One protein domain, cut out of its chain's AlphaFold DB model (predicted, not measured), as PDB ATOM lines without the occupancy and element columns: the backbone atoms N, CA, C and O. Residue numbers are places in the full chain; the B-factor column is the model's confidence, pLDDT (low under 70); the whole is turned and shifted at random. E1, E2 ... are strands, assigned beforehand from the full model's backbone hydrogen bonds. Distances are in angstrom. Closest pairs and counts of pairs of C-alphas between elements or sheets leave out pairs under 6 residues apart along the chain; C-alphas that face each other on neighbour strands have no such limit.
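What this domain is: This is residues 351 to 475 of the 480 residues of a protein of Pieris macdunnoughi (UniProt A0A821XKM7). Two strongly twisted sheets of four strands each lie partly face to face as an elongated sandwich, with E3 and E6 of one sheet opposite E7 and E4 of the other. The strands run mostly along the length of the body, and the loops around Asn 413 and Gly 433 lie at its two ends. The printed part has 125 residues with eight named strands, E1 to E8 in order along the chain, and no named helix; one sheet runs E1, E3, E6, E5, all antiparallel, and the other E2, E8, E7, E4, mixed. The class is all strand, though 53 of the 125 residues, under half, are in named strands. The whole is compact, with a radius of gyration of the C-alphas of 15.2 A, and spans 46 by 30 by 27 A.

How they stand to each other: Begin with the sheet of E1, residues 351 to 355, E3, residues 371 to 379, E6, residues 419 to 426, and E5, residues 401 to 408. E1 and E5 are its edge strands, and from edge to edge the strands' lines turn by 82 degrees. Look between the inner strands E3 and E6, antiparallel at 161 degrees: N 374 and O 422 are 2.9 A apart, within hydrogen-bond range. E6 and E5 form a hairpin, antiparallel at 159 degrees, with N 406 and O 421 at 2.8 A. E1 and E3 are antiparallel at 138 degrees, with N 352 and O 377 at 2.9 A. Now move to the other sheet, made of E2, residues 360 to 364, E8, residues 469 to 474, E7, residues 443 to 449, and E4, residues 384 to 388. E7 and E4 are antiparallel at 161 degrees, with N 387 and O 446 at 2.8 A. E7 and E8 form a hairpin, antiparallel at 148 degrees, with N 445 and O 469 at 3.0 A. This pairing is staggered: E7 pairs with E8 over residues 443 to 445 and with E4 over residues 445 to 449. E2 and E8 are parallel at 27 degrees, with N 474 and O 363 at 2.8 A. Between the sheets, the closest C-alphas of E4 and E6 are those of Val 384 and Ser 422, 6.4 A apart, and those of E3 and E7 are Cys 374 and Cys 447, 6.9 A apart. E2 and E5 are apart.

Where its parts are: Find C-alpha 371 at (-31.572, 39.087, -16.163); from there E3, the longest strand by residues, runs 25.4 A to C-alpha 379 at (-20.121, 61.776, -16.382). E6 measures 22.9 A from Ala 419 to Trp 426, and E5 22.5 A from Tyr 401 to Ile 408. E7 covers 19.8 A from Ala 443 to Ser 449. The shorter strands are E1, E2, E4 and E8; the last of these ends at C-alpha 474, at (-30.302, 24.852, -12.004).

The domain as a whole: The two C-alphas farthest apart are those of Asn 413 and Gly 433, at 48.2 A. The printed part has no cut. The long links join E4 to E5 over residues 389 to 400, E6 to E7 over residues 427 to 442, and E7 to E8 over residues 450 to 468. Read the B-factor column for confidence: the mean pLDDT of the printed part is 82.6, and it is under 70 at residue 356, residues 358 to 360, residue 439 and residues 460 to 475.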
ATOM      1  N   PRO A 351     -15.545  56.411 -15.564       93.62
ATOM      2  CA  PRO A 351     -16.340  55.202 -15.425       93.62
ATOM      3  C   PRO A 351     -15.958  54.431 -14.164       93.62
ATOM      4  O   PRO A 351     -14.790  54.105 -13.947       93.62
ATOM      5  N   SER A 352     -16.947  54.148 -13.323       91.31
ATOM      6  CA  SER A 352     -16.761  53.411 -12.077       91.31
ATOM      7  C   SER A 352     -17.983  52.552 -11.773       91.31
ATOM      8  O   SER A 352     -19.122  52.978 -11.957       91.31
ATOM      9  N   PHE A 353     -17.764  51.326 -11.303       88.25
ATOM     10  CA  PHE A 353     -18.856  50.438 -10.918       88.25
ATOM     11  C   PHE A 353     -19.436  50.867  -9.575       88.25
ATOM     12  O   PHE A 353     -18.765  50.783  -8.549       88.25
ATOM     13  N   LYS A 354     -20.703  51.286  -9.585       82.00
ATOM     14  CA  LYS A 354     -21.452  51.596  -8.362       82.00
ATOM     15  C   LYS A 354     -22.045  50.334  -7.748       82.00
ATOM     16  O   LYS A 354     -21.934  50.105  -6.549       82.00
ATOM     17  N   TYR A 355     -22.633  49.503  -8.603       80.38
ATOM     18  CA  TYR A 355     -23.126  48.179  -8.257       80.38
ATOM     19  C   TYR A 355     -22.564  47.198  -9.278       80.38
ATOM     20  O   TYR A 355     -22.952  47.196 -10.451       80.38
ATOM     21  N   ALA A 356     -21.581  46.419  -8.830       68.88
ATOM     22  CA  ALA A 356     -21.106  45.265  -9.573       68.88
ATOM     23  C   ALA A 356     -22.171  44.160  -9.529       68.88
ATOM     24  O   ALA A 356     -23.068  44.179  -8.684       68.88
ATOM     25  N   MET A 357     -22.077  43.205 -10.449       74.19
ATOM     26  CA  MET A 357     -23.035  42.107 -10.494       74.19
ATOM     27  C   MET A 357     -22.899  41.188  -9.269       74.19
ATOM     28  O   MET A 357     -21.906  41.199  -8.540       74.19
ATOM     29  N   ASN A 358     -23.891  40.332  -9.040       68.69
ATOM     30  CA  ASN A 358     -23.756  39.281  -8.034       68.69
ATOM     31  C   ASN A 358     -22.707  38.253  -8.494       68.69
ATOM     32  O   ASN A 358     -22.719  37.830  -9.650       68.69
ATOM     33  N   HIS A 359     -21.822  37.815  -7.588       61.84
ATOM     34  CA  HIS A 359     -20.760  36.840  -7.901       61.84
ATOM     35  C   HIS A 359     -21.314  35.537  -8.505       61.84
ATOM     36  O   HIS A 359     -20.742  34.950  -9.424       61.84
ATOM     37  N   TYR A 360     -22.476  35.107  -8.013       64.69
ATOM     38  CA  TYR A 360     -23.204  33.960  -8.529       64.69
ATOM     39  C   TYR A 360     -24.656  34.341  -8.760       64.69
ATOM     40  O   TYR A 360     -25.341  34.792  -7.843       64.69
ATOM     41  N   SER A 361     -25.119  34.104  -9.982       72.75
ATOM     42  CA  SER A 361     -26.527  34.195 -10.341       72.75
ATOM     43  C   SER A 361     -26.970  32.799 -10.766       72.75
ATOM     44  O   SER A 361     -26.343  32.163 -11.611       72.75
ATOM     45  N   GLY A 362     -28.016  32.274 -10.140       72.69
ATOM     46  CA  GLY A 362     -28.627  31.009 -10.532       72.69
ATOM     47  C   GLY A 362     -29.931  31.290 -11.253       72.69
ATOM     48  O   GLY A 362     -30.728  32.095 -10.776       72.69
ATOM     49  N   ALA A 363     -30.166  30.620 -12.373       76.69
ATOM     50  CA  ALA A 363     -31.479  30.600 -12.999       76.69
ATOM     51  C   ALA A 363     -31.972  29.160 -13.068       76.69
ATOM     52  O   ALA A 363     -31.223  28.255 -13.437       76.69
ATOM     53  N   LEU A 364     -33.235  28.934 -12.711       76.06
ATOM     54  CA  LEU A 364     -33.866  27.649 -12.989       76.06
ATOM     55  C   LEU A 364     -33.928  27.452 -14.507       76.06
ATOM     56  O   LEU A 364     -34.202  28.403 -15.235       76.06
ATOM     57  N   TYR A 365     -33.715  26.226 -14.983       75.69
ATOM     58  CA  TYR A 365     -33.694  25.918 -16.418       75.69
ATOM     59  C   TYR A 365     -34.984  26.326 -17.158       75.69
ATOM     60  O   TYR A 365     -34.918  26.607 -18.345       75.69
ATOM     61  N   LYS A 366     -36.127  26.416 -16.456       77.19
ATOM     62  CA  LYS A 366     -37.435  26.898 -16.956       77.19
ATOM     63  C   LYS A 366     -37.786  28.339 -16.547       77.19
ATOM     64  O   LYS A 366     -38.941  28.740 -16.665       77.19
ATOM     65  N   SER A 367     -36.846  29.108 -15.998       82.50
ATOM     66  CA  SER A 367     -37.130  30.490 -15.598       82.50
ATOM     67  C   SER A 367     -37.428  31.339 -16.830       82.50
ATOM     68  O   SER A 367     -36.614  31.407 -17.746       82.50
ATOM     69  N   GLN A 368     -38.584  32.000 -16.843       80.56
ATOM     70  CA  GLN A 368     -38.979  32.877 -17.948       80.56
ATOM     71  C   GLN A 368     -38.380  34.283 -17.840       80.56
ATOM     72  O   GLN A 368     -38.305  34.986 -18.842       80.56
ATOM     73  N   ASN A 369     -37.940  34.696 -16.646       83.06
ATOM     74  CA  ASN A 369     -37.384  36.024 -16.415       83.06
ATOM     75  C   ASN A 369     -35.975  35.903 -15.833       83.06
ATOM     76  O   ASN A 369     -35.786  35.757 -14.624       83.06
ATOM     77  N   ILE A 370     -34.983  35.908 -16.720       86.81
ATOM     78  CA  ILE A 370     -33.567  35.867 -16.361       86.81
ATOM     79  C   ILE A 370     -32.967  37.191 -16.800       86.81
ATOM     80  O   ILE A 370     -33.129  37.605 -17.951       86.81
ATOM     81  N   SER A 371     -32.288  37.857 -15.873       87.94
ATOM     82  CA  SER A 371     -31.572  39.087 -16.163       87.94
ATOM     83  C   SER A 371     -30.319  39.227 -15.308       87.94
ATOM     84  O   SER A 371     -30.234  38.688 -14.203       87.94
ATOM     85  N   LEU A 372     -29.337  39.943 -15.844       87.81
ATOM     86  CA  LEU A 372     -28.180  40.435 -15.110       87.81
ATOM     87  C   LEU A 372     -28.149  41.944 -15.268       87.81
ATOM     88  O   LEU A 372     -28.260  42.435 -16.388       87.81
ATOM     89  N   SER A 373     -27.973  42.666 -14.171       88.25
ATOM     90  CA  SER A 373     -27.856  44.119 -14.180       88.25
ATOM     91  C   SER A 373     -26.497  44.555 -13.657       88.25
ATOM     92  O   SER A 373     -25.935  43.939 -12.750       88.25
ATOM     93  N   CYS A 374     -25.961  45.628 -14.227       88.56
ATOM     94  CA  CYS A 374     -24.802  46.304 -13.675       88.56
ATOM     95  C   CYS A 374     -24.927  47.816 -13.829       88.56
ATOM     96  O   CYS A 374     -25.464  48.313 -14.822       88.56
ATOM     97  N   THR A 375     -24.412  48.547 -12.842       90.88
ATOM     98  CA  THR A 375     -24.561  50.003 -12.779       90.88
ATOM     99  C   THR A 375     -23.201  50.674 -12.787       90.88
ATOM    100  O   THR A 375     -22.404  50.502 -11.857       90.88
ATOM    101  N   VAL A 376     -22.957  51.474 -13.823       92.19
ATOM    102  CA  VAL A 376     -21.723  52.241 -14.003       92.19
ATOM    103  C   VAL A 376     -22.026  53.724 -13.825       92.19
ATOM    104  O   VAL A 376     -22.789  54.297 -14.596       92.19
ATOM    105  N   GLU A 377     -21.417  54.343 -12.820       93.00
ATOM    106  CA  GLU A 377     -21.383  55.795 -12.666       93.00
ATOM    107  C   GLU A 377     -20.397  56.385 -13.673       93.00
ATOM    108  O   GLU A 377     -19.240  55.957 -13.720       93.00
ATOM    109  N   CYS A 378     -20.843  57.360 -14.467       92.75
ATOM    110  CA  CYS A 378     -19.945  58.149 -15.294       92.75
ATOM    111  C   CYS A 378     -20.574  59.404 -15.883       92.75
ATOM    112  O   CYS A 378     -21.697  59.403 -16.375       92.75
ATOM    113  N   ALA A 379     -19.757  60.452 -15.920       94.56
ATOM    114  CA  ALA A 379     -20.121  61.776 -16.382       94.56
ATOM    115  C   ALA A 379     -19.024  62.332 -17.311       94.56
ATOM    116  O   ALA A 379     -17.913  62.571 -16.834       94.56
ATOM    117  N   PRO A 380     -19.271  62.520 -18.620       94.38
ATOM    118  CA  PRO A 380     -20.519  62.241 -19.334       94.38
ATOM    119  C   PRO A 380     -20.865  60.744 -19.355       94.38
ATOM    120  O   PRO A 380     -19.977  59.904 -19.168       94.38
ATOM    121  N   LEU A 381     -22.142  60.438 -19.614       92.50
ATOM    122  CA  LEU A 381     -22.669  59.071 -19.663       92.50
ATOM    123  C   LEU A 381     -21.911  58.182 -20.657       92.50
ATOM    124  O   LEU A 381     -21.570  58.595 -21.766       92.50
ATOM    125  N   CYS A 382     -21.731  56.927 -20.267       92.00
ATOM    126  CA  CYS A 382     -21.050  55.886 -21.024       92.00
ATOM    127  C   CYS A 382     -22.055  54.849 -21.510       92.00
ATOM    128  O   CYS A 382     -23.057  54.568 -20.846       92.00
ATOM    129  N   SER A 383     -21.723  54.211 -22.627       91.12
ATOM    130  CA  SER A 383     -22.356  52.961 -23.044       91.12
ATOM    131  C   SER A 383     -21.790  51.766 -22.275       91.12
ATOM    132  O   SER A 383     -20.618  51.757 -21.888       91.12
ATOM    133  N   VAL A 384     -22.617  50.741 -22.078       90.69
ATOM    134  CA  VAL A 384     -22.225  49.478 -21.445       90.69
ATOM    135  C   VAL A 384     -22.293  48.361 -22.482       90.69
ATOM    136  O   VAL A 384     -23.237  48.266 -23.259       90.69
ATOM    137  N   GLN A 385     -21.266  47.518 -22.515       90.69
ATOM    138  CA  GLN A 385     -21.180  46.341 -23.371       90.69
ATOM    139  C   GLN A 385     -21.202  45.084 -22.514       90.69
ATOM    140  O   GLN A 385     -20.484  44.995 -21.516       90.69
ATOM    141  N   TRP A 386     -21.977  44.094 -22.940       89.81
ATOM    142  CA  TRP A 386     -22.032  42.782 -22.308       89.81
ATOM    143  C   TRP A 386     -21.087  41.813 -23.004       89.81
ATOM    144  O   TRP A 386     -20.974  41.818 -24.228       89.81
ATOM    145  N   LEU A 387     -20.402  40.979 -22.226       88.62
ATOM    146  CA  LEU A 387     -19.490  39.964 -22.729       88.62
ATOM    147  C   LEU A 387     -19.854  38.595 -22.154       88.62
ATOM    148  O   LEU A 387     -20.035  38.464 -20.943       88.62
ATOM    149  N   LYS A 388     -19.899  37.583 -23.022       87.88
ATOM    150  CA  LYS A 388     -20.017  36.160 -22.691       87.88
ATOM    151  C   LYS A 388     -18.668  35.493 -22.945       87.88
ATOM    152  O   LYS A 388     -18.148  35.564 -24.054       87.88
ATOM    153  N   ASP A 389     -18.074  34.906 -21.910       84.31
ATOM    154  CA  ASP A 389     -16.765  34.237 -21.957       84.31
ATOM    155  C   ASP A 389     -15.645  35.112 -22.559       84.31
ATOM    156  O   ASP A 389     -14.710  34.635 -23.193       84.31
ATOM    157  N   GLY A 390     -15.734  36.429 -22.338       82.44
ATOM    158  CA  GLY A 390     -14.787  37.422 -22.855       82.44
ATOM    159  C   GLY A 390     -15.080  37.931 -24.273       82.44
ATOM    160  O   GLY A 390     -14.412  38.862 -24.715       82.44
ATOM    161  N   GLN A 391     -16.089  37.396 -24.966       87.19
ATOM    162  CA  GLN A 391     -16.537  37.883 -26.274       87.19
ATOM    163  C   GLN A 391     -17.753  38.800 -26.138       87.19
ATOM    164  O   GLN A 391     -18.646  38.529 -25.340       87.19
ATOM    165  N   ILE A 392     -17.801  39.882 -26.917       89.44
ATOM    166  CA  ILE A 392     -18.908  40.849 -26.881       89.44
ATOM    167  C   ILE A 392     -20.197  40.183 -27.375       89.44
ATOM    168  O   ILE A 392     -20.220  39.573 -28.442       89.44
ATOM    169  N   ILE A 393     -21.272  40.337 -26.607       89.44
ATOM    170  CA  ILE A 393     -22.627  40.003 -27.033       89.44
ATOM    171  C   ILE A 393     -23.110  41.151 -27.913       89.44
ATOM    172  O   ILE A 393     -23.243  42.278 -27.442       89.44
ATOM    173  N   ASP A 394     -23.350  40.859 -29.186       86.88
ATOM    174  CA  ASP A 394     -23.906  41.799 -30.156       86.88
ATOM    175  C   ASP A 394     -25.393  41.470 -30.370       86.88
ATOM    176  O   ASP A 394     -25.691  40.487 -31.057       86.88
ATOM    177  N   PRO A 395     -26.332  42.241 -29.787       83.12
ATOM    178  CA  PRO A 395     -27.764  41.974 -29.918       83.12
ATOM    179  C   PRO A 395     -28.253  41.965 -31.372       83.12
ATOM    180  O   PRO A 395     -29.245  41.315 -31.668       83.12
ATOM    181  N   ALA A 396     -27.543  42.618 -32.303       83.00
ATOM    182  CA  ALA A 396     -27.906  42.606 -33.721       83.00
ATOM    183  C   ALA A 396     -27.605  41.264 -34.417       83.00
ATOM    184  O   ALA A 396     -28.099  41.012 -35.513       83.00
ATOM    185  N   LYS A 397     -26.782  40.403 -33.805       86.12
ATOM    186  CA  LYS A 397     -26.376  39.098 -34.358       86.12
ATOM    187  C   LYS A 397     -27.049  37.913 -33.669       86.12
ATOM    188  O   LYS A 397     -26.776  36.769 -34.031       86.12
ATOM    189  N   THR A 398     -27.858  38.147 -32.637       85.00
ATOM    190  CA  THR A 398     -28.471  37.072 -31.852       85.00
ATOM    191  C   THR A 398     -29.756  37.521 -31.166       85.00
ATOM    192  O   THR A 398     -29.710  38.318 -30.236       85.00
ATOM    193  N   ASP A 399     -30.870  36.853 -31.469       86.00
ATOM    194  CA  ASP A 399     -32.164  37.112 -30.814       86.00
ATOM    195  C   ASP A 399     -32.261  36.550 -29.387       86.00
ATOM    196  O   ASP A 399     -33.233  36.798 -28.674       86.00
ATOM    197  N   ARG A 400     -31.245  35.797 -28.934       87.25
ATOM    198  CA  ARG A 400     -31.203  35.172 -27.595       87.25
ATOM    199  C   ARG A 400     -31.068  36.159 -26.440       87.25
ATOM    200  O   ARG A 400     -31.370  35.786 -25.304       87.25
ATOM    201  N   TYR A 401     -30.590  37.370 -26.712       90.31
ATOM    202  CA  TYR A 401     -30.321  38.384 -25.701       90.31
ATOM    203  C   TYR A 401     -30.817  39.745 -26.167       90.31
ATOM    204  O   TYR A 401     -30.660  40.095 -27.332       90.31
ATOM    205  N   TYR A 402     -31.322  40.548 -25.241       90.88
ATOM    206  CA  TYR A 402     -31.551  41.970 -25.472       90.88
ATOM    207  C   TYR A 402     -31.064  42.771 -24.267       90.88
ATOM    208  O   TYR A 402     -31.013  42.261 -23.145       90.88
ATOM    209  N   VAL A 403     -30.654  44.014 -24.509       91.50
ATOM    210  CA  VAL A 403     -30.098  44.902 -23.484       91.50
ATOM    211  C   VAL A 403     -31.052  46.064 -23.277       91.50
ATOM    212  O   VAL A 403     -31.490  46.692 -24.240       91.50
ATOM    213  N   VAL A 404     -31.368  46.343 -22.017       92.19
ATOM    214  CA  VAL A 404     -32.158  47.505 -21.614       92.19
ATOM    215  C   VAL A 404     -31.276  48.402 -20.760       92.19
ATOM    216  O   VAL A 404     -30.844  48.002 -19.678       92.19
ATOM    217  N   ASP A 405     -31.023  49.617 -21.244       93.00
ATOM    218  CA  ASP A 405     -30.243  50.623 -20.530       93.00
ATOM    219  C   ASP A 405     -31.168  51.670 -19.904       93.00
ATOM    220  O   ASP A 405     -32.005  52.282 -20.573       93.00
ATOM    221  N   ARG A 406     -30.981  51.918 -18.609       93.62
ATOM    222  CA  ARG A 406     -31.684  52.942 -17.840       93.62
ATOM    223  C   ARG A 406     -30.695  53.992 -17.348       93.62
ATOM    224  O   ARG A 406     -29.689  53.675 -16.715       93.62
ATOM    225  N   LYS A 407     -31.000  55.264 -17.607       93.88
ATOM    226  CA  LYS A 407     -30.234  56.400 -17.076       93.88
ATOM    227  C   LYS A 407     -30.680  56.694 -15.647       93.88
ATOM    228  O   LYS A 407     -31.864  56.909 -15.401       93.88
ATOM    229  N   ILE A 408     -29.728  56.731 -14.728       93.94
ATOM    230  CA  ILE A 408     -29.929  57.134 -13.338       93.94
ATOM    231  C   ILE A 408     -29.449  58.586 -13.204       93.94
ATOM    232  O   ILE A 408     -28.299  58.873 -13.549       93.94
ATOM    233  N   PRO A 409     -30.307  59.508 -12.734       94.00
ATOM    234  CA  PRO A 409     -29.927  60.902 -12.545       94.00
ATOM    235  C   PRO A 409     -28.928  61.065 -11.385       94.00
ATOM    236  O   PRO A 409     -28.920  60.241 -10.464       94.00
ATOM    237  N   PRO A 410     -28.116  62.135 -11.396       94.69
ATOM    238  CA  PRO A 410     -27.175  62.426 -10.320       94.69
ATOM    239  C   PRO A 410     -27.897  62.733  -8.995       94.69
ATOM    240  O   PRO A 410     -29.006  63.269  -8.986       94.69
ATOM    241  N   GLN A 411     -27.257  62.415  -7.868       92.88
ATOM    242  CA  GLN A 411     -27.753  62.651  -6.507       92.88
ATOM    243  C   GLN A 411     -26.673  63.358  -5.675       92.88
ATOM    244  O   GLN A 411     -25.708  62.741  -5.215       92.88
ATOM    245  N   VAL A 412     -26.842  64.669  -5.469       90.31
ATOM    246  CA  VAL A 412     -25.840  65.542  -4.821       90.31
ATOM    247  C   VAL A 412     -25.535  65.107  -3.386       90.31
ATOM    248  O   VAL A 412     -24.370  65.012  -3.009       90.31
ATOM    249  N   ASN A 413     -26.562  64.763  -2.606       90.69
ATOM    250  CA  ASN A 413     -26.438  64.337  -1.206       90.69
ATOM    251  C   ASN A 413     -25.572  63.081  -1.008       90.69
ATOM    252  O   ASN A 413     -24.975  62.909   0.051       90.69
ATOM    253  N   ARG A 414     -25.500  62.207  -2.015       91.19
ATOM    254  CA  ARG A 414     -24.684  60.987  -1.999       91.19
ATOM    255  C   ARG A 414     -23.378  61.130  -2.777       91.19
ATOM    256  O   ARG A 414     -22.612  60.175  -2.827       91.19
ATOM    257  N   ASN A 415     -23.118  62.301  -3.368       92.81
ATOM    258  CA  ASN A 415     -22.016  62.518  -4.308       92.81
ATOM    259  C   ASN A 415     -22.033  61.511  -5.481       92.81
ATOM    260  O   ASN A 415     -20.986  61.096  -5.988       92.81
ATOM    261  N   ASP A 416     -23.233  61.105  -5.894       92.94
ATOM    262  CA  ASP A 416     -23.431  60.151  -6.978       92.94
ATOM    263  C   ASP A 416     -23.659  60.913  -8.282       92.94
ATOM    264  O   ASP A 416     -24.603  61.695  -8.385       92.94
ATOM    265  N   PHE A 417     -22.822  60.677  -9.285       95.06
ATOM    266  CA  PHE A 417     -23.008  61.260 -10.615       95.06
ATOM    267  C   PHE A 417     -24.066  60.492 -11.406       95.06
ATOM    268  O   PHE A 417     -24.565  59.449 -10.970       95.06
ATOM    269  N   GLU A 418     -24.421  61.015 -12.580       94.56
ATOM    270  CA  GLU A 418     -25.220  60.260 -13.533       94.56
ATOM    271  C   GLU A 418     -24.603  58.874 -13.799       94.56
ATOM    272  O   GLU A 418     -23.382  58.697 -13.863       94.56
ATOM    273  N   ALA A 419     -25.464  57.867 -13.907       93.94
ATOM    274  CA  ALA A 419     -25.048  56.484 -14.083       93.94
ATOM    275  C   ALA A 419     -25.900  55.784 -15.145       93.94
ATOM    276  O   ALA A 419     -27.077  56.097 -15.323       93.94
ATOM    277  N   THR A 420     -25.306  54.810 -15.824       93.50
ATOM    278  CA  THR A 420     -26.010  53.898 -16.727       93.50
ATOM    279  C   THR A 420     -26.178  52.566 -16.012       93.50
ATOM    280  O   THR A 420     -25.196  51.902 -15.673       93.50
ATOM    281  N   GLU A 421     -27.421  52.169 -15.774       92.81
ATOM    282  CA  GLU A 421     -27.759  50.808 -15.381       92.81
ATOM    283  C   GLU A 421     -28.126  50.022 -16.632       92.81
ATOM    284  O   GLU A 421     -29.120  50.320 -17.290       92.81
ATOM    285  N   SER A 422     -27.308  49.035 -16.965       92.56
ATOM    286  CA  SER A 422     -27.541  48.155 -18.103       92.56
ATOM    287  C   SER A 422     -28.039  46.816 -17.602       92.56
ATOM    288  O   SER A 422     -27.467  46.268 -16.658       92.56
ATOM    289  N   THR A 423     -29.088  46.287 -18.226       91.25
ATOM    290  CA  THR A 423     -29.660  44.982 -17.890       91.25
ATOM    291  C   THR A 423     -29.673  44.083 -19.120       91.25
ATOM    292  O   THR A 423     -30.337  44.382 -20.112       91.25
ATOM    293  N   LEU A 424     -28.934  42.976 -19.060       90.44
ATOM    294  CA  LEU A 424     -28.958  41.911 -20.058       90.44
ATOM    295  C   LEU A 424     -30.103  40.960 -19.738       90.44
ATOM    296  O   LEU A 424     -30.113  40.348 -18.671       90.44
ATOM    297  N   HIS A 425     -31.024  40.799 -20.677       89.94
ATOM    298  CA  HIS A 425     -32.135  39.868 -20.569       89.94
ATOM    299  C   HIS A 425     -31.949  38.678 -21.501       89.94
ATOM    300  O   HIS A 425     -31.466  38.816 -22.628       89.94
ATOM    301  N   TRP A 426     -32.385  37.509 -21.039       90.25
ATOM    302  CA  TRP A 426     -32.485  36.318 -21.870       90.25
ATOM    303  C   TRP A 426     -33.853  36.296 -22.534       90.25
ATOM    304  O   TRP A 426     -34.882  36.233 -21.861       90.25
ATOM    305  N   ASN A 427     -33.872  36.300 -23.862       88.81
ATOM    306  CA  ASN A 427     -35.103  36.131 -24.617       88.81
ATOM    307  C   ASN A 427     -35.460  34.645 -24.701       88.81
ATOM    308  O   ASN A 427     -35.149  33.985 -25.691       88.81
ATOM    309  N   MET A 428     -36.104  34.110 -23.662       85.56
ATOM    310  CA  MET A 428     -36.397  32.675 -23.537       85.56
ATOM    311  C   MET A 428     -37.205  32.094 -24.708       85.56
ATOM    312  O   MET A 428     -37.102  30.901 -24.970       85.56
ATOM    313  N   SER A 429     -37.936  32.918 -25.467       85.50
ATOM    314  CA  SER A 429     -38.634  32.481 -26.688       85.50
ATOM    315  C   SER A 429     -37.688  32.021 -27.808       85.50
ATOM    316  O   SER A 429     -38.050  31.172 -28.614       85.50
ATOM    317  N   SER A 430     -36.463  32.551 -27.833       85.00
ATOM    318  CA  SER A 430     -35.422  32.217 -28.813       85.00
ATOM    319  C   SER A 430     -34.524  31.057 -28.362       85.00
ATOM    320  O   SER A 430     -33.562  30.716 -29.051       85.00
ATOM    321  N   TRP A 431     -34.803  30.460 -27.198       84.00
ATOM    322  CA  TRP A 431     -34.061  29.319 -26.660       84.00
ATOM    323  C   TRP A 431     -34.781  27.995 -26.973       84.00
ATOM    324  O   TRP A 431     -36.005  27.922 -26.834       84.00
ATOM    325  N   PRO A 432     -34.060  26.924 -27.364       80.06
ATOM    326  CA  PRO A 432     -34.664  25.623 -27.652       80.06
ATOM    327  C   PRO A 432     -35.492  25.091 -26.472       80.06
ATOM    328  O   PRO A 432     -34.986  24.933 -25.364       80.06
ATOM    329  N   GLY A 433     -36.784  24.835 -26.702       79.31
ATOM    330  CA  GLY A 433     -37.707  24.362 -25.662       79.31
ATOM    331  C   GLY A 433     -38.016  25.383 -24.560       79.31
ATOM    332  O   GLY A 433     -38.555  25.002 -23.523       79.31
ATOM    333  N   GLY A 434     -37.664  26.661 -24.755       79.25
ATOM    334  CA  GLY A 434     -37.844  27.709 -23.751       79.25
ATOM    335  C   GLY A 434     -37.035  27.475 -22.476       79.25
ATOM    336  O   GLY A 434     -37.425  27.957 -21.411       79.25
ATOM    337  N   ALA A 435     -35.945  26.703 -22.564       80.38
ATOM    338  CA  ALA A 435     -35.167  26.274 -21.414       80.38
ATOM    339  C   ALA A 435     -33.655  26.433 -21.627       80.38
ATOM    340  O   ALA A 435     -33.151  26.295 -22.740       80.38
ATOM    341  N   LEU A 436     -32.935  26.700 -20.535       81.75
ATOM    342  CA  LEU A 436     -31.470  26.717 -20.518       81.75
ATOM    343  C   LEU A 436     -30.908  25.306 -20.306       81.75
ATOM    344  O   LEU A 436     -31.352  24.566 -19.429       81.75
ATOM    345  N   SER A 437     -29.870  24.958 -21.052       77.69
ATOM    346  CA  SER A 437     -29.084  23.739 -20.905       77.69
ATOM    347  C   SER A 437     -27.929  23.933 -19.920       77.69
ATOM    348  O   SER A 437     -27.109  24.848 -20.024       77.69
ATOM    349  N   ARG A 438     -27.816  23.008 -18.963       71.12
ATOM    350  CA  ARG A 438     -26.787  23.043 -17.913       71.12
ATOM    351  C   ARG A 438     -25.359  22.954 -18.454       71.12
ATOM    352  O   ARG A 438     -24.471  23.585 -17.882       71.12
ATOM    353  N   SER A 439     -25.129  22.183 -19.514       69.50
ATOM    354  CA  SER A 439     -23.790  21.931 -20.059       69.50
ATOM    355  C   SER A 439     -23.328  22.991 -21.058       69.50
ATOM    356  O   SER A 439     -22.134  23.268 -21.112       69.50
ATOM    357  N   SER A 440     -24.242  23.592 -21.826       72.06
ATOM    358  CA  SER A 440     -23.892  24.538 -22.899       72.06
ATOM    359  C   SER A 440     -24.082  26.008 -22.530       72.06
ATOM    360  O   SER A 440     -23.438  26.872 -23.127       72.06
ATOM    361  N   ASP A 441     -24.951  26.309 -21.558       76.62
ATOM    362  CA  ASP A 441     -25.389  27.691 -21.306       76.62
ATOM    363  C   ASP A 441     -24.843  28.262 -19.999       76.62
ATOM    364  O   ASP A 441     -24.999  29.457 -19.722       76.62
ATOM    365  N   THR A 442     -24.133  27.422 -19.239       80.44
ATOM    366  CA  THR A 442     -23.275  27.861 -18.142       80.44
ATOM    367  C   THR A 442     -22.088  28.619 -18.727       80.44
ATOM    368  O   THR A 442     -21.186  28.021 -19.306       80.44
ATOM    369  N   ALA A 443     -22.096  29.939 -18.570       81.94
ATOM    370  CA  ALA A 443     -21.086  30.826 -19.133       81.94
ATOM    371  C   ALA A 443     -20.758  31.974 -18.179       81.94
ATOM    372  O   ALA A 443     -21.498  32.274 -17.232       81.94
ATOM    373  N   ARG A 444     -19.624  32.622 -18.442       83.56
ATOM    374  CA  ARG A 444     -19.124  33.747 -17.663       83.56
ATOM    375  C   ARG A 444     -19.593  35.056 -18.282       83.56
ATOM    376  O   ARG A 444     -19.114  35.436 -19.349       83.56
ATOM    377  N   TYR A 445     -20.492  35.759 -17.604       86.06
ATOM    378  CA  TYR A 445     -20.990  37.051 -18.066       86.06
ATOM    379  C   TYR A 445     -20.273  38.185 -17.334       86.06
ATOM    380  O   TYR A 445     -20.088  38.145 -16.115       86.06
ATOM    381  N   THR A 446     -19.847  39.192 -18.094       86.44
ATOM    382  CA  THR A 446     -19.241  40.432 -17.587       86.44
ATOM    383  C   THR A 446     -19.835  41.616 -18.328       86.44
ATOM    384  O   THR A 446     -20.207  41.487 -19.492       86.44
ATOM    385  N   CYS A 447     -19.915  42.768 -17.673       88.25
ATOM    386  CA  CYS A 447     -20.239  44.013 -18.350       88.25
ATOM    387  C   CYS A 447     -19.031  44.956 -18.292       88.25
ATOM    388  O   CYS A 447     -18.256  44.947 -17.333       88.25
ATOM    389  N   ARG A 448     -18.841  45.742 -19.348       89.69
ATOM    390  CA  ARG A 448     -17.723  46.669 -19.519       89.69
ATOM    391  C   ARG A 448     -18.264  48.006 -19.991       89.69
ATOM    392  O   ARG A 448     -19.007  48.062 -20.965       89.69
ATOM    393  N   SER A 449     -17.867  49.080 -19.326       92.12
ATOM    394  CA  SER A 449     -18.201  50.433 -19.781       92.12
ATOM    395  C   SER A 449     -17.343  50.848 -20.975       92.12
ATOM    396  O   SER A 449     -16.271  50.290 -21.193       92.12
ATOM    397  N   SER A 450     -17.790  51.825 -21.757       91.44
ATOM    398  CA  SER A 450     -16.928  52.558 -22.685       91.44
ATOM    399  C   SER A 450     -16.115  53.635 -21.961       91.44
ATOM    400  O   SER A 450     -16.376  53.983 -20.810       91.44
ATOM    401  N   ARG A 451     -15.088  54.164 -22.635       93.25
ATOM    402  CA  ARG A 451     -14.347  55.332 -22.143       93.25
ATOM    403  C   ARG A 451     -15.220  56.581 -22.209       93.25
ATOM    404  O   ARG A 451     -16.026  56.711 -23.128       93.25
ATOM    405  N   ASN A 452     -14.963  57.542 -21.329       92.44
ATOM    406  CA  ASN A 452     -15.525  58.885 -21.451       92.44
ATOM    407  C   ASN A 452     -14.413  59.950 -21.433       92.44
ATOM    408  O   ASN A 452     -13.220  59.638 -21.458       92.44
ATOM    409  N   ALA A 453     -14.800  61.227 -21.426       90.19
ATOM    410  CA  ALA A 453     -13.852  62.340 -21.397       90.19
ATOM    411  C   ALA A 453     -13.036  62.418 -20.087       90.19
ATOM    412  O   ALA A 453     -11.956  63.011 -20.076       90.19
ATOM    413  N   ALA A 454     -13.522  61.821 -18.999       90.44
ATOM    414  CA  ALA A 454     -12.895  61.859 -17.681       90.44
ATOM    415  C   ALA A 454     -11.875  60.735 -17.460       90.44
ATOM    416  O   ALA A 454     -10.956  60.896 -16.658       90.44
ATOM    417  N   GLY A 455     -12.018  59.598 -18.148       89.31
ATOM    418  CA  GLY A 455     -11.162  58.446 -17.896       89.31
ATOM    419  C   GLY A 455     -11.317  57.273 -18.866       89.31
ATOM    420  O   GLY A 455     -12.165  57.282 -19.767       89.31
ATOM    421  N   PRO A 456     -10.453  56.255 -18.710       90.69
ATOM    422  CA  PRO A 456     -10.507  55.029 -19.498       90.69
ATOM    423  C   PRO A 456     -11.777  54.214 -19.194       90.69
ATOM    424  O   PRO A 456     -12.466  54.486 -18.210       90.69
ATOM    425  N   PRO A 457     -12.090  53.203 -20.021       86.31
ATOM    426  CA  PRO A 457     -13.168  52.271 -19.729       86.31
ATOM    427  C   PRO A 457     -12.914  51.573 -18.390       86.31
ATOM    428  O   PRO A 457     -11.794  51.147 -18.111       86.31
ATOM    429  N   SER A 458     -13.959  51.411 -17.591       82.31
ATOM    430  CA  SER A 458     -13.903  50.604 -16.378       82.31
ATOM    431  C   SER A 458     -14.266  49.164 -16.692       82.31
ATOM    432  O   SER A 458     -15.328  48.883 -17.270       82.31
ATOM    433  N   THR A 459     -13.372  48.261 -16.300       73.81
ATOM    434  CA  THR A 459     -13.624  46.825 -16.227       73.81
ATOM    435  C   THR A 459     -13.822  46.421 -14.770       73.81
ATOM    436  O   THR A 459     -13.175  46.994 -13.890       73.81
ATOM    437  N   PRO A 460     -14.664  45.417 -14.502       66.50
ATOM    438  CA  PRO A 460     -14.803  44.860 -13.167       66.50
ATOM    439  C   PRO A 460     -13.421  44.456 -12.602       66.50
ATOM    440  O   PRO A 460     -12.615  43.893 -13.350       66.50
ATOM    441  N   PRO A 461     -13.092  44.767 -11.334       59.41
ATOM    442  CA  PRO A 461     -11.759  44.519 -10.787       59.41
ATOM    443  C   PRO A 461     -11.428  43.014 -10.783       59.41
ATOM    444  O   PRO A 461     -12.284  42.210 -10.415       59.41
ATOM    445  N   PRO A 462     -10.188  42.609 -11.131       54.59
ATOM    446  CA  PRO A 462      -9.820  41.200 -11.321       54.59
ATOM    447  C   PRO A 462      -9.889  40.343 -10.045       54.59
ATOM    448  O   PRO A 462      -9.858  39.119 -10.136       54.59
ATOM    449  N   SER A 463      -9.984  40.966  -8.867       47.81
ATOM    450  CA  SER A 463      -9.957  40.313  -7.555       47.81
ATOM    451  C   SER A 463     -11.279  40.365  -6.783       47.81
ATOM    452  O   SER A 463     -11.344  39.797  -5.692       47.81
ATOM    453  N   SER A 464     -12.340  41.007  -7.298       49.09
ATOM    454  CA  SER A 464     -13.630  40.975  -6.601       49.09
ATOM    455  C   SER A 464     -14.456  39.780  -7.084       49.09
ATOM    456  O   SER A 464     -14.716  39.670  -8.281       49.09
ATOM    457  N   PRO A 465     -14.922  38.877  -6.206       50.59
ATOM    458  CA  PRO A 465     -15.878  37.847  -6.609       50.59
ATOM    459  C   PRO A 465     -17.121  38.471  -7.290       50.59
ATOM    460  O   PRO A 465     -17.596  38.001  -8.315       50.59
ATOM    461  N   SER A 466     -17.574  39.642  -6.851       49.28
ATOM    462  CA  SER A 466     -18.686  40.400  -7.458       49.28
ATOM    463  C   SER A 466     -18.473  40.911  -8.900       49.28
ATOM    464  O   SER A 466     -19.362  41.518  -9.485       49.28
ATOM    465  N   SER A 467     -17.299  40.734  -9.502       51.28
ATOM    466  CA  SER A 467     -16.970  41.312 -10.817       51.28
ATOM    467  C   SER A 467     -17.488  40.499 -12.009       51.28
ATOM    468  O   SER A 467     -17.560  40.985 -13.141       51.28
ATOM    469  N   VAL A 468     -17.833  39.241 -11.753       58.78
ATOM    470  CA  VAL A 468     -18.148  38.233 -12.753       58.78
ATOM    471  C   VAL A 468     -19.342  37.440 -12.253       58.78
ATOM    472  O   VAL A 468     -19.259  36.826 -11.192       58.78
ATOM    473  N   SER A 469     -20.412  37.386 -13.044       61.47
ATOM    474  CA  SER A 469     -21.530  36.487 -12.763       61.47
ATOM    475  C   SER A 469     -21.359  35.203 -13.558       61.47
ATOM    476  O   SER A 469     -21.439  35.192 -14.790       61.47
ATOM    477  N   ALA A 470     -21.146  34.099 -12.847       63.41
ATOM    478  CA  ALA A 470     -21.335  32.776 -13.421       63.41
ATOM    479  C   ALA A 470     -22.831  32.451 -13.377       63.41
ATOM    480  O   ALA A 470     -23.363  32.169 -12.300       63.41
ATOM    481  N   LEU A 471     -23.508  32.511 -14.529       68.81
ATOM    482  CA  LEU A 471     -24.899  32.077 -14.613       68.81
ATOM    483  C   LEU A 471     -24.925  30.551 -14.733       68.81
ATOM    484  O   LEU A 471     -24.449  30.007 -15.726       68.81
ATOM    485  N   ARG A 472     -25.465  29.860 -13.723       68.81
ATOM    486  CA  ARG A 472     -25.661  28.401 -13.756       68.81
ATOM    487  C   ARG A 472     -27.135  28.073 -13.966       68.81
ATOM    488  O   ARG A 472     -27.982  28.580 -13.227       68.81
ATOM    489  N   ALA A 473     -27.426  27.191 -14.923       62.44
ATOM    490  CA  ALA A 473     -28.756  26.607 -15.060       62.44
ATOM    491  C   ALA A 473     -28.956  25.529 -13.978       62.44
ATOM    492  O   ALA A 473     -28.195  24.561 -13.893       62.44
ATOM    493  N   LEU A 474     -29.962  25.723 -13.127       62.03
ATOM    494  CA  LEU A 474     -30.302  24.852 -12.004       62.03
ATOM    495  C   LEU A 474     -31.574  24.055 -12.323       62.03
ATOM    496  O   LEU A 474     -32.537  24.603 -12.862       62.03
ATOM    497  N   CYS A 475     -31.608  22.773 -11.958       57.25
ATOM    498  CA  CYS A 475     -32.857  22.013 -11.904       57.25
ATOM    499  C   CYS A 475     -33.535  22.253 -10.555       57.25
ATOM    500  O   CYS A 475     -32.857  22.345  -9.530       57.25
TER     501      CYS A 475